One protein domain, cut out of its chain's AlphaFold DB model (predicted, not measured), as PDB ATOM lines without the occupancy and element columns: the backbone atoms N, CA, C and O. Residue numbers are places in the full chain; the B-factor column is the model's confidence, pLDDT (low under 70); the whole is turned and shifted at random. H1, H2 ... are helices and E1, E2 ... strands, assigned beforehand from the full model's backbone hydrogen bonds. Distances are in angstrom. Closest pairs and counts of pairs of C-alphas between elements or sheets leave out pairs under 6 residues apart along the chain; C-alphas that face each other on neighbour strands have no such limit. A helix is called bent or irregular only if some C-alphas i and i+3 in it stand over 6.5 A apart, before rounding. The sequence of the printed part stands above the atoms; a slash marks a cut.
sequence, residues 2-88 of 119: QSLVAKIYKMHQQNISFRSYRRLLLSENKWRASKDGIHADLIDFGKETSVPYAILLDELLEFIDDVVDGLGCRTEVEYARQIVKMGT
ATOM      1  N   GLN A   2     -27.467-131.443 -18.055       95.50
ATOM      2  CA  GLN A   2     -27.233-132.769 -18.626       95.50
ATOM      3  C   GLN A   2     -25.769-133.248 -18.571       95.50
ATOM      4  O   GLN A   2     -25.530-134.375 -18.154       95.50
ATOM      5  N   SER A   3     -24.785-132.399 -18.892       97.50
ATOM      6  CA  SER A   3     -23.364-132.793 -18.928       97.50
ATOM      7  C   SER A   3     -22.818-133.170 -17.550       97.50
ATOM      8  O   SER A   3     -22.099-134.153 -17.418       97.50
ATOM      9  N   LEU A   4     -23.233-132.456 -16.498       96.69
ATOM     10  CA  LEU A   4     -22.876-132.804 -15.119       96.69
ATOM     11  C   LEU A   4     -23.461-134.153 -14.707       96.69
ATOM     12  O   LEU A   4     -22.762-134.976 -14.125       96.69
ATOM     13  N   VAL A   5     -24.732-134.396 -15.037       96.81
ATOM     14  CA  VAL A   5     -25.391-135.676 -14.745       96.81
ATOM     15  C   VAL A   5     -24.691-136.817 -15.487       96.81
ATOM     16  O   VAL A   5     -24.369-137.831 -14.871       96.81
ATOM     17  N   ALA A   6     -24.387-136.635 -16.775       97.69
ATOM     18  CA  ALA A   6     -23.666-137.618 -17.578       97.69
ATOM     19  C   ALA A   6     -22.266-137.905 -17.017       97.69
ATOM     20  O   ALA A   6     -21.882-139.069 -16.887       97.69
ATOM     21  N   LYS A   7     -21.525-136.863 -16.617       97.44
ATOM     22  CA  LYS A   7     -20.196-137.006 -16.018       97.44
ATOM     23  C   LYS A   7     -20.241-137.770 -14.696       97.44
ATOM     24  O   LYS A   7     -19.478-138.717 -14.512       97.44
ATOM     25  N   ILE A   8     -21.163-137.413 -13.800       96.25
ATOM     26  CA  ILE A   8     -21.339-138.098 -12.511       96.25
ATOM     27  C   ILE A   8     -21.734-139.566 -12.727       96.25
ATOM     28  O   ILE A   8     -21.185-140.448 -12.071       96.25
ATOM     29  N   TYR A   9     -22.632-139.851 -13.676       96.31
ATOM     30  CA  TYR A   9     -23.011-141.224 -14.022       96.31
ATOM     31  C   TYR A   9     -21.823-142.036 -14.562       96.31
ATOM     32  O   TYR A   9     -21.593-143.162 -14.118       96.31
ATOM     33  N   LYS A  10     -21.022-141.454 -15.463       96.94
ATOM     34  CA  LYS A  10     -19.800-142.077 -15.995       96.94
ATOM     35  C   LYS A  10     -18.806-142.423 -14.881       96.94
ATOM     36  O   LYS A  10     -18.280-143.530 -14.862       96.94
ATOM     37  N   MET A  11     -18.594-141.515 -13.930       97.50
ATOM     38  CA  MET A  11     -17.720-141.749 -12.773       97.50
ATOM     39  C   MET A  11     -18.259-142.833 -11.837       97.50
ATOM     40  O   MET A  11     -17.495-143.668 -11.357       97.50
ATOM     41  N   HIS A  12     -19.574-142.868 -11.620       96.06
ATOM     42  CA  HIS A  12     -20.209-143.906 -10.811       96.06
ATOM     43  C   HIS A  12     -19.997-145.305 -11.414       96.06
ATOM     44  O   HIS A  12     -19.673-146.240 -10.689       96.06
ATOM     45  N   GLN A  13     -20.092-145.445 -12.741       97.38
ATOM     46  CA  GLN A  13     -19.771-146.696 -13.453       97.38
ATOM     47  C   GLN A  13     -18.302-147.127 -13.275       97.38
ATOM     48  O   GLN A  13     -17.971-148.299 -13.434       97.38
ATOM     49  N   GLN A  14     -17.421-146.187 -12.927       97.25
ATOM     50  CA  GLN A  14     -16.001-146.415 -12.647       97.25
ATOM     51  C   GLN A  14     -15.710-146.580 -11.143       97.25
ATOM     52  O   GLN A  14     -14.547-146.613 -10.750       97.25
ATOM     53  N   ASN A  15     -16.743-146.687 -10.296       96.75
ATOM     54  CA  ASN A  15     -16.644-146.724  -8.830       96.75
ATOM     55  C   ASN A  15     -15.960-145.490  -8.209       96.75
ATOM     56  O   ASN A  15     -15.390-145.569  -7.119       96.75
ATOM     57  N   ILE A  16     -16.030-144.334  -8.874       96.12
ATOM     58  CA  ILE A  16     -15.522-143.062  -8.350       96.12
ATOM     59  C   ILE A  16     -16.690-142.279  -7.744       96.12
ATOM     60  O   ILE A  16     -17.740-142.116  -8.367       96.12
ATOM     61  N   SER A  17     -16.505-141.766  -6.526       91.25
ATOM     62  CA  SER A  17     -17.499-140.954  -5.814       91.25
ATOM     63  C   SER A  17     -16.876-139.688  -5.221       91.25
ATOM     64  O   SER A  17     -15.658-139.583  -5.084       91.25
ATOM     65  N   PHE A  18     -17.720-138.710  -4.883       87.12
ATOM     66  CA  PHE A  18     -17.298-137.446  -4.280       87.12
ATOM     67  C   PHE A  18     -17.452-137.457  -2.761       87.12
ATOM     68  O   PHE A  18     -18.330-138.114  -2.199       87.12
ATOM     69  N   ARG A  19     -16.628-136.645  -2.090       88.56
ATOM     70  CA  ARG A  19     -16.787-136.364  -0.663       88.56
ATOM     71  C   ARG A  19     -18.140-135.689  -0.417       88.56
ATOM     72  O   ARG A  19     -18.498-134.720  -1.082       88.56
ATOM     73  N   SER A  20     -18.861-136.174   0.589       89.06
ATOM     74  CA  SER A  20     -20.073-135.517   1.075       89.06
ATOM     75  C   SER A  20     -19.709-134.317   1.949       89.06
ATOM     76  O   SER A  20     -18.954-134.450   2.915       89.06
ATOM     77  N   TYR A  21     -20.250-133.147   1.618       88.44
ATOM     78  CA  TYR A  21     -20.093-131.926   2.405       88.44
ATOM     79  C   TYR A  21     -21.370-131.613   3.184       88.44
ATOM     80  O   TYR A  21     -22.488-131.863   2.729       88.44
ATOM     81  N   ARG A  22     -21.212-131.019   4.372       91.62
ATOM     82  CA  ARG A  22     -22.353-130.556   5.170       91.62
ATOM     83  C   ARG A  22     -23.112-129.470   4.409       91.62
ATOM     84  O   ARG A  22     -22.503-128.561   3.853       91.62
ATOM     85  N   ARG A  23     -24.447-129.500   4.477       92.38
ATOM     86  CA  ARG A  23     -25.324-128.527   3.799       92.38
ATOM     87  C   ARG A  23     -24.969-127.072   4.112       92.38
ATOM     88  O   ARG A  23     -25.063-126.237   3.223       92.38
ATOM     89  N   LEU A  24     -24.529-126.794   5.341       92.44
ATOM     90  CA  LEU A  24     -24.094-125.460   5.767       92.44
ATOM     91  C   LEU A  24     -22.975-124.896   4.875       92.44
ATOM     92  O   LEU A  24     -23.037-123.734   4.497       92.44
ATOM     93  N   LEU A  25     -22.008-125.731   4.481       89.81
ATOM     94  CA  LEU A  25     -20.897-125.336   3.609       89.81
ATOM     95  C   LEU A  25     -21.387-124.995   2.195       89.81
ATOM     96  O   LEU A  25     -20.965-124.012   1.598       89.81
ATOM     97  N   LEU A  26     -22.340-125.774   1.676       91.56
ATOM     98  CA  LEU A  26     -22.945-125.509   0.369       91.56
ATOM     99  C   LEU A  26     -23.789-124.227   0.374       91.56
ATOM    100  O   LEU A  26     -23.851-123.528  -0.636       91.56
ATOM    101  N   SER A  27     -24.451-123.922   1.493       96.12
ATOM    102  CA  SER A  27     -25.250-122.704   1.643       96.12
ATOM    103  C   SER A  27     -24.404-121.432   1.575       96.12
ATOM    104  O   SER A  27     -24.876-120.447   1.017       96.12
ATOM    105  N   GLU A  28     -23.167-121.459   2.072       95.75
ATOM    106  CA  GLU A  28     -22.245-120.317   1.998       95.75
ATOM    107  C   GLU A  28     -21.903-119.961   0.543       95.75
ATOM    108  O   GLU A  28     -22.125-118.832   0.111       95.75
ATOM    109  N   ASN A  29     -21.470-120.937  -0.263       96.75
ATOM    110  CA  ASN A  29     -21.188-120.692  -1.684       96.75
ATOM    111  C   ASN A  29     -22.440-120.261  -2.459       96.75
ATOM    112  O   ASN A  29     -22.349-119.425  -3.356       96.75
ATOM    113  N   LYS A  30     -23.623-120.779  -2.096       96.75
ATOM    114  CA  LYS A  30     -24.888-120.306  -2.678       96.75
ATOM    115  C   LYS A  30     -25.147-118.840  -2.358       96.75
ATOM    116  O   LYS A  30     -25.517-118.099  -3.259       96.75
ATOM    117  N   TRP A  31     -24.949-118.430  -1.108       97.44
ATOM    118  CA  TRP A  31     -25.145-117.043  -0.700       97.44
ATOM    119  C   TRP A  31     -24.196-116.097  -1.445       97.44
ATOM    120  O   TRP A  31     -24.653-115.106  -2.012       97.44
ATOM    121  N   ARG A  32     -22.909-116.452  -1.541       97.69
ATOM    122  CA  ARG A  32     -21.905-115.683  -2.297       97.69
ATOM    123  C   ARG A  32     -22.281-115.527  -3.767       97.69
ATOM    124  O   ARG A  32     -22.307-114.413  -4.275       97.69
ATOM    125  N   ALA A  33     -22.659-116.623  -4.425       97.00
ATOM    126  CA  ALA A  33     -23.103-116.592  -5.816       97.00
ATOM    127  C   ALA A  33     -24.395-115.777  -6.009       97.00
ATOM    128  O   ALA A  33     -24.544-115.096  -7.016       97.00
ATOM    129  N   SER A  34     -25.336-115.818  -5.061       97.06
ATOM    130  CA  SER A  34     -26.551-114.994  -5.134       97.06
ATOM    131  C   SER A  34     -26.274-113.503  -4.958       97.06
ATOM    132  O   SER A  34     -26.990-112.692  -5.535       97.06
ATOM    133  N   LYS A  35     -25.273-113.145  -4.149       97.00
ATOM    134  CA  LYS A  35     -24.920-111.754  -3.867       97.00
ATOM    135  C   LYS A  35     -24.074-111.138  -4.982       97.00
ATOM    136  O   LYS A  35     -24.422-110.075  -5.482       97.00
ATOM    137  N   ASP A  36     -22.987-111.811  -5.351       97.19
ATOM    138  CA  ASP A  36     -21.939-111.246  -6.209       97.19
ATOM    139  C   ASP A  36     -21.904-111.905  -7.609       97.19
ATOM    140  O   ASP A  36     -21.135-111.506  -8.482       97.19
ATOM    141  N   GLY A  37     -22.768-112.895  -7.870       96.81
ATOM    142  CA  GLY A  37     -22.933-113.496  -9.194       96.81
ATOM    143  C   GLY A  37     -21.650-114.137  -9.724       96.81
ATOM    144  O   GLY A  37     -20.989-114.912  -9.033       96.81
ATOM    145  N   ILE A  38     -21.304-113.801 -10.970       97.44
ATOM    146  CA  ILE A  38     -20.071-114.260 -11.634       97.44
ATOM    147  C   ILE A  38     -18.800-113.598 -11.079       97.44
ATOM    148  O   ILE A  38     -17.703-114.051 -11.395       97.44
ATOM    149  N   HIS A  39     -18.941-112.546 -10.267       97.81
ATOM    150  CA  HIS A  39     -17.830-111.826  -9.634       97.81
ATOM    151  C   HIS A  39     -17.504-112.371  -8.239       97.81
ATOM    152  O   HIS A  39     -16.617-111.856  -7.565       97.81
ATOM    153  N   ALA A  40     -18.235-113.391  -7.784       97.94
ATOM    154  CA  ALA A  40     -18.038-113.994  -6.478       97.94
ATOM    155  C   ALA A  40     -16.733-114.801  -6.407       97.94
ATOM    156  O   ALA A  40     -16.396-115.551  -7.327       97.94
ATOM    157  N   ASP A  41     -16.086-114.766  -5.243       98.12
ATOM    158  CA  ASP A  41     -15.126-115.795  -4.854       98.12
ATOM    159  C   ASP A  41     -15.846-116.890  -4.062       98.12
ATOM    160  O   ASP A  41     -16.410-116.628  -2.995       98.12
ATOM    161  N   LEU A  42     -15.805-118.128  -4.546       97.81
ATOM    162  CA  LEU A  42     -16.407-119.278  -3.872       97.81
ATOM    163  C   LEU A  42     -15.351-120.056  -3.090       97.81
ATOM    164  O   LEU A  42     -14.187-120.114  -3.469       97.81
ATOM    165  N   ILE A  43     -15.762-120.687  -1.996       96.62
ATOM    166  CA  ILE A  43     -14.867-121.501  -1.179       96.62
ATOM    167  C   ILE A  43     -14.638-122.845  -1.874       96.62
ATOM    168  O   ILE A  43     -15.582-123.620  -2.065       96.62
ATOM    169  N   ASP A  44     -13.379-123.134  -2.190       94.88
ATOM    170  CA  ASP A  44     -12.903-124.473  -2.519       94.88
ATOM    171  C   ASP A  44     -12.487-125.172  -1.217       94.88
ATOM    172  O   ASP A  44     -11.464-124.863  -0.606       94.88
ATOM    173  N   PHE A  45     -13.306-126.127  -0.771       91.50
ATOM    174  CA  PHE A  45     -13.066-126.864   0.473       91.50
ATOM    175  C   PHE A  45     -11.923-127.883   0.379       91.50
ATOM    176  O   PHE A  45     -11.500-128.398   1.410       91.50
ATOM    177  N   GLY A  46     -11.456-128.216  -0.827       89.75
ATOM    178  CA  GLY A  46     -10.278-129.055  -1.026       89.75
ATOM    179  C   GLY A  46      -8.982-128.255  -0.917       89.75
ATOM    180  O   GLY A  46      -8.019-128.742  -0.334       89.75
ATOM    181  N   LYS A  47      -8.978-127.024  -1.446       92.69
ATOM    182  CA  LYS A  47      -7.838-126.091  -1.375       92.69
ATOM    183  C   LYS A  47      -7.828-125.222  -0.109       92.69
ATOM    184  O   LYS A  47      -6.857-124.514   0.122       92.69
ATOM    185  N   GLU A  48      -8.909-125.246   0.673       93.50
ATOM    186  CA  GLU A  48      -9.111-124.425   1.879       93.50
ATOM    187  C   GLU A  48      -8.956-122.913   1.625       93.50
ATOM    188  O   GLU A  48      -8.516-122.153   2.486       93.50
ATOM    189  N   THR A  49      -9.351-122.458   0.434       96.75
ATOM    190  CA  THR A  49      -9.248-121.052   0.021       96.75
ATOM    191  C   THR A  49     -10.481-120.599  -0.752       96.75
ATOM    192  O   THR A  49     -11.238-121.403  -1.297       96.75
ATOM    193  N   SER A  50     -10.673-119.283  -0.811       97.50
ATOM    194  CA  SER A  50     -11.599-118.655  -1.749       97.50
ATOM    195  C   SER A  50     -10.972-118.637  -3.145       97.50
ATOM    196  O   SER A  50      -9.780-118.354  -3.277       97.50
ATOM    197  N   VAL A  51     -11.761-118.949  -4.169       98.31
ATOM    198  CA  VAL A  51     -11.345-119.007  -5.573       98.31
ATOM    199  C   VAL A  51     -12.356-118.234  -6.428       98.31
ATOM    200  O   VAL A  51     -13.562-118.455  -6.272       98.31
ATOM    201  N   PRO A  52     -11.899-117.371  -7.352       98.31
ATOM    202  CA  PRO A  52     -12.777-116.677  -8.288       98.31
ATOM    203  C   PRO A  52     -13.685-117.629  -9.071       98.31
ATOM    204  O   PRO A  52     -13.220-118.636  -9.614       98.31
ATOM    205  N   TYR A  53     -14.969-117.280  -9.197       97.88
ATOM    206  CA  TYR A  53     -15.959-118.077  -9.932       97.88
ATOM    207  C   TYR A  53     -15.509-118.421 -11.357       97.88
ATOM    208  O   TYR A  53     -15.695-119.553 -11.795       97.88
ATOM    209  N   ALA A  54     -14.881-117.478 -12.066       97.38
ATOM    210  CA  ALA A  54     -14.401-117.692 -13.431       97.38
ATOM    211  C   ALA A  54     -13.407-118.864 -13.539       97.38
ATOM    212  O   ALA A  54     -13.505-119.662 -14.464       97.38
ATOM    213  N   ILE A  55     -12.508-119.012 -12.559       98.06
ATOM    214  CA  ILE A  55     -11.542-120.119 -12.515       98.06
ATOM    215  C   ILE A  55     -12.273-121.442 -12.267       98.06
ATOM    216  O   ILE A  55     -12.038-122.425 -12.963       98.06
ATOM    217  N   LEU A  56     -13.206-121.457 -11.311       97.69
ATOM    218  CA  LEU A  56     -13.997-122.650 -10.996       97.69
ATOM    219  C   LEU A  56     -14.906-123.074 -12.156       97.69
ATOM    220  O   LEU A  56     -15.169-124.263 -12.327       97.69
ATOM    221  N   LEU A  57     -15.395-122.121 -12.954       97.44
ATOM    222  CA  LEU A  57     -16.143-122.419 -14.169       97.44
ATOM    223  C   LEU A  57     -15.260-123.154 -15.180       97.44
ATOM    224  O   LEU A  57     -15.710-124.146 -15.743       97.44
ATOM    225  N   ASP A  58     -14.024-122.706 -15.399       97.88
ATOM    226  CA  ASP A  58     -13.108-123.391 -16.314       97.88
ATOM    227  C   ASP A  58     -12.755-124.801 -15.826       97.88
ATOM    228  O   ASP A  58     -12.837-125.742 -16.617       97.88
ATOM    229  N   GLU A  59     -12.489-124.980 -14.526       97.44
ATOM    230  CA  GLU A  59     -12.295-126.310 -13.923       97.44
ATOM    231  C   GLU A  59     -13.537-127.204 -14.120       97.44
ATOM    232  O   GLU A  59     -13.426-128.397 -14.413       97.44
ATOM    233  N   LEU A  60     -14.743-126.637 -14.003       97.06
ATOM    234  CA  LEU A  60     -15.995-127.359 -14.229       97.06
ATOM    235  C   LEU A  60     -16.184-127.763 -15.695       97.06
ATOM    236  O   LEU A  60     -16.691-128.855 -15.959       97.06
ATOM    237  N   LEU A  61     -15.814-126.892 -16.637       97.69
ATOM    238  CA  LEU A  61     -15.883-127.166 -18.072       97.69
ATOM    239  C   LEU A  61     -14.884-128.255 -18.473       97.69
ATOM    240  O   LEU A  61     -15.261-129.174 -19.195       97.69
ATOM    241  N   GLU A  62     -13.659-128.204 -17.951       98.06
ATOM    242  CA  GLU A  62     -12.662-129.267 -18.120       98.06
ATOM    243  C   GLU A  62     -13.161-130.594 -17.529       98.06
ATOM    244  O   GLU A  62     -13.073-131.647 -18.161       98.06
ATOM    245  N   PHE A  63     -13.780-130.548 -16.346       97.44
ATOM    246  CA  PHE A  63     -14.332-131.732 -15.696       97.44
ATOM    247  C   PHE A  63     -15.374-132.462 -16.557       97.44
ATOM    248  O   PHE A  63     -15.404-133.696 -16.552       97.44
ATOM    249  N   ILE A  64     -16.220-131.740 -17.299       97.94
ATOM    250  CA  ILE A  64     -17.265-132.328 -18.157       97.94
ATOM    251  C   ILE A  64     -16.829-132.554 -19.614       97.94
ATOM    252  O   ILE A  64     -17.634-133.054 -20.400       97.94
ATOM    253  N   ASP A  65     -15.604-132.195 -20.000       98.00
ATOM    254  CA  ASP A  65     -15.176-132.161 -21.407       98.00
ATOM    255  C   ASP A  65     -15.344-133.511 -22.137       98.00
ATOM    256  O   ASP A  65     -15.800-133.585 -23.275       98.00
ATOM    257  N   ASP A  66     -15.106-134.617 -21.438       97.75
ATOM    258  CA  ASP A  66     -15.177-135.976 -21.980       97.75
ATOM    259  C   ASP A  66     -16.603-136.521 -22.196       97.75
ATOM    260  O   ASP A  66     -16.762-137.689 -22.574       97.75
ATOM    261  N   VAL A  67     -17.642-135.730 -21.907       98.25
ATOM    262  CA  VAL A  67     -19.046-136.103 -22.151       98.25
ATOM    263  C   VAL A  67     -19.796-135.123 -23.051       98.25
ATOM    264  O   VAL A  67     -20.862-135.478 -23.553       98.25
ATOM    265  N   VAL A  68     -19.284-133.909 -23.277       98.00
ATOM    266  CA  VAL A  68     -20.060-132.856 -23.964       98.00
ATOM    267  C   VAL A  68     -20.239-133.114 -25.458       98.00
ATOM    268  O   VAL A  68     -21.305-132.803 -25.988       98.00
ATOM    269  N   ASP A  69     -19.268-133.753 -26.115       97.56
ATOM    270  CA  ASP A  69     -19.372-134.115 -27.538       97.56
ATOM    271  C   ASP A  69     -20.402-135.217 -27.771       97.56
ATOM    272  O   ASP A  69     -21.223-135.123 -28.679       97.56
ATOM    273  N   GLY A  70     -20.423-136.233 -26.903       97.06
ATOM    274  CA  GLY A  70     -21.418-137.306 -26.971       97.06
ATOM    275  C   GLY A  70     -22.850-136.814 -26.740       97.06
ATOM    276  O   GLY A  70     -23.799-137.451 -27.186       97.06
ATOM    277  N   LEU A  71     -23.007-135.674 -26.063       97.56
ATOM    278  CA  LEU A  71     -24.291-135.009 -25.840       97.56
ATOM    279  C   LEU A  71     -24.609-133.943 -26.896       97.56
ATOM    280  O   LEU A  71     -25.702-133.381 -26.861       97.56
ATOM    281  N   GLY A  72     -23.670-133.639 -27.797       97.62
ATOM    282  CA  GLY A  72     -23.822-132.597 -28.809       97.62
ATOM    283  C   GLY A  72     -24.035-131.198 -28.229       97.62
ATOM    284  O   GLY A  72     -24.696-130.392 -28.871       97.62
ATOM    285  N   CYS A  73     -23.527-130.916 -27.021       97.56
ATOM    286  CA  CYS A  73     -23.814-129.667 -26.304       97.56
ATOM    287  C   CYS A  73     -22.573-128.804 -26.014       97.56
ATOM    288  O   CYS A  73     -22.567-128.030 -25.051       97.56
ATOM    289  N   ARG A  74     -21.480-129.005 -26.766       97.25
ATOM    290  CA  ARG A  74     -20.199-128.306 -26.552       97.25
ATOM    291  C   ARG A  74     -20.364-126.788 -26.647       97.25
ATOM    292  O   ARG A  74     -19.927-126.067 -25.755       97.25
ATOM    293  N   THR A  75     -21.052-126.316 -27.681       96.62
ATOM    294  CA  THR A  75     -21.277-124.884 -27.916       96.62
ATOM    295  C   THR A  75     -22.004-124.224 -26.742       96.62
ATOM    296  O   THR A  75     -21.613-123.156 -26.278       96.62
ATOM    297  N   GLU A  76     -23.041-124.874 -26.218       95.69
ATOM    298  CA  GLU A  76     -23.889-124.354 -25.148       95.69
ATOM    299  C   GLU A  76     -23.148-124.293 -23.812       95.69
ATOM    300  O   GLU A  76     -23.331-123.339 -23.056       95.69
ATOM    301  N   VAL A  77     -22.308-125.289 -23.500       96.50
ATOM    302  CA  VAL A  77     -21.505-125.249 -22.266       96.50
ATOM    303  C   VAL A  77     -20.389-124.213 -22.365       96.50
ATOM    304  O   VAL A  77     -20.165-123.471 -21.410       96.50
ATOM    305  N   GLU A  78     -19.738-124.091 -23.522       95.88
ATOM    306  CA  GLU A  78     -18.672-123.108 -23.737       95.88
ATOM    307  C   GLU A  78     -19.200-121.668 -23.748       95.88
ATOM    308  O   GLU A  78     -18.475-120.742 -23.372       95.88
ATOM    309  N   TYR A  79     -20.483-121.465 -24.067       96.69
ATOM    310  CA  TYR A  79     -21.141-120.162 -23.952       96.69
ATOM    311  C   TYR A  79     -21.094-119.589 -22.527       96.69
ATOM    312  O   TYR A  79     -21.102-118.370 -22.352       96.69
ATOM    313  N   ALA A  80     -20.946-120.427 -21.493       96.31
ATOM    314  CA  ALA A  80     -20.749-119.953 -20.125       96.31
ATOM    315  C   ALA A  80     -19.523-119.025 -19.993       96.31
ATOM    316  O   ALA A  80     -19.579-118.039 -19.257       96.31
ATOM    317  N   ARG A  81     -18.451-119.256 -20.769       96.81
ATOM    318  CA  ARG A  81     -17.287-118.350 -20.823       96.81
ATOM    319  C   ARG A  81     -17.651-116.986 -21.403       96.81
ATOM    320  O   ARG A  81     -17.144-115.965 -20.941       96.81
ATOM    321  N   GLN A  82     -18.545-116.954 -22.391       97.12
ATOM    322  CA  GLN A  82     -19.034-115.695 -22.953       97.12
ATOM    323  C   GLN A  82     -19.875-114.921 -21.939       97.12
ATOM    324  O   GLN A  82     -19.720-113.709 -21.849       97.12
ATOM    325  N   ILE A  83     -20.683-115.601 -21.117       96.25
ATOM    326  CA  ILE A  83     -21.428-114.954 -20.024       96.25
ATOM    327  C   ILE A  83     -20.467-114.282 -19.037       96.25
ATOM    328  O   ILE A  83     -20.675-113.124 -18.689       96.25
ATOM    329  N   VAL A  84     -19.397-114.969 -18.625       96.94
ATOM    330  CA  VAL A  84     -18.386-114.375 -17.732       96.94
ATOM    331  C   VAL A  84     -17.718-113.161 -18.384       96.94
ATOM    332  O   VAL A  84     -17.555-112.131 -17.740       96.94
ATOM    333  N   LYS A  85     -17.379-113.248 -19.675       96.62
ATOM    334  CA  LYS A  85     -16.737-112.156 -20.421       96.62
ATOM    335  C   LYS A  85     -17.645-110.937 -20.630       96.62
ATOM    336  O   LYS A  85     -17.168-109.810 -20.578       96.62
ATOM    337  N   MET A  86     -18.920-111.157 -20.941       95.06
ATOM    338  CA  MET A  86     -19.883-110.104 -21.298       95.06
ATOM    339  C   MET A  86     -20.652-109.548 -20.094       95.06
ATOM    340  O   MET A  86     -21.369-108.557 -20.230       95.06
ATOM    341  N   GLY A  87     -20.551-110.201 -18.939       96.00
ATOM    342  CA  GLY A  87     -21.414-109.937 -17.800       96.00
ATOM    343  C   GLY A  87     -22.770-110.643 -17.900       96.00
ATOM    344  O   GLY A  87     -23.253-111.068 -18.957       96.00
ATOM    345  N   THR A  88     -23.420-110.758 -16.752       95.75
ATOM    346  CA  THR A  88     -24.766-111.304 -16.591       95.75
ATOM    347  C   THR A  88     -25.846-110.301 -17.008       95.75
ATOM    348  O   THR A  88     -25.597-109.118 -17.240       95.75
TER     349      THR A  88
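What this domain is: This is residues 2 to 88 of the 119 residues of the protein "Carboxylate-amine ligase" of Sphingobacterium spiritivorum (UniProt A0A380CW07). The hairpin E1 and E2 with H2 makes one side of a flat, open frame; H3, H1 and residues 14 to 22 make the others, and H4 folds back along H3. The 87 printed residues include, in order, H1, H2, E1, E2, H3 and H4, mostly helix, with an antiparallel sheet E1 - E2. The whole is only just compact, close to loose, with a radius of gyration of the C-alphas of 14.2 A and spans of 34 by 33 by 18 A.

Where its parts are: E1 is residues 41 to 44, E2 49 to 52. H2, residues 23 to 39, spans 22.7 A and is irregular: C-alphas 35 and 38 are 9.5 A apart. H3, residues 53 to 68, spans 20.8 A, irregular with C-alphas 63 and 66 7.6 A apart. H1, residues 2 to 13, begins at C-alpha (-27.233, -132.769, -18.626); H4, residues 74 to 86, ends at (-19.883, -110.104, -21.298).

How they stand to each other: In the hairpin E1 and E2, N 42 and O 51 are within hydrogen-bond range, 2.8 A. The closest C-alphas of H2 and E1, Asn 29 and Leu 42, are 5.4 A apart. H3, the hub, touches H2 only at their ends, closest C-alphas Tyr 53 and Ile 38, 5.9 A. Its residues 63 to 68 touch H1, closest C-alphas Ile 64 and Lys 7, 5.9 A, at a steep tilt of 65 degrees. H3 and H4 form a helical hairpin, closest C-alphas Val 68 and Arg 74, 5.2 A, at a shallow tilt of 11 degrees. Every O i to N i+4 pair is within range in H1, but 10 of 13 in H2, 10 of 12 in H3 and 6 of 9 in H4.

The domain as a whole: The farthest C-alphas, Asn 15 and Met 86, are 38.8 A apart. The printed part has no cut, no link is long, and no printed residue is under pLDDT 70.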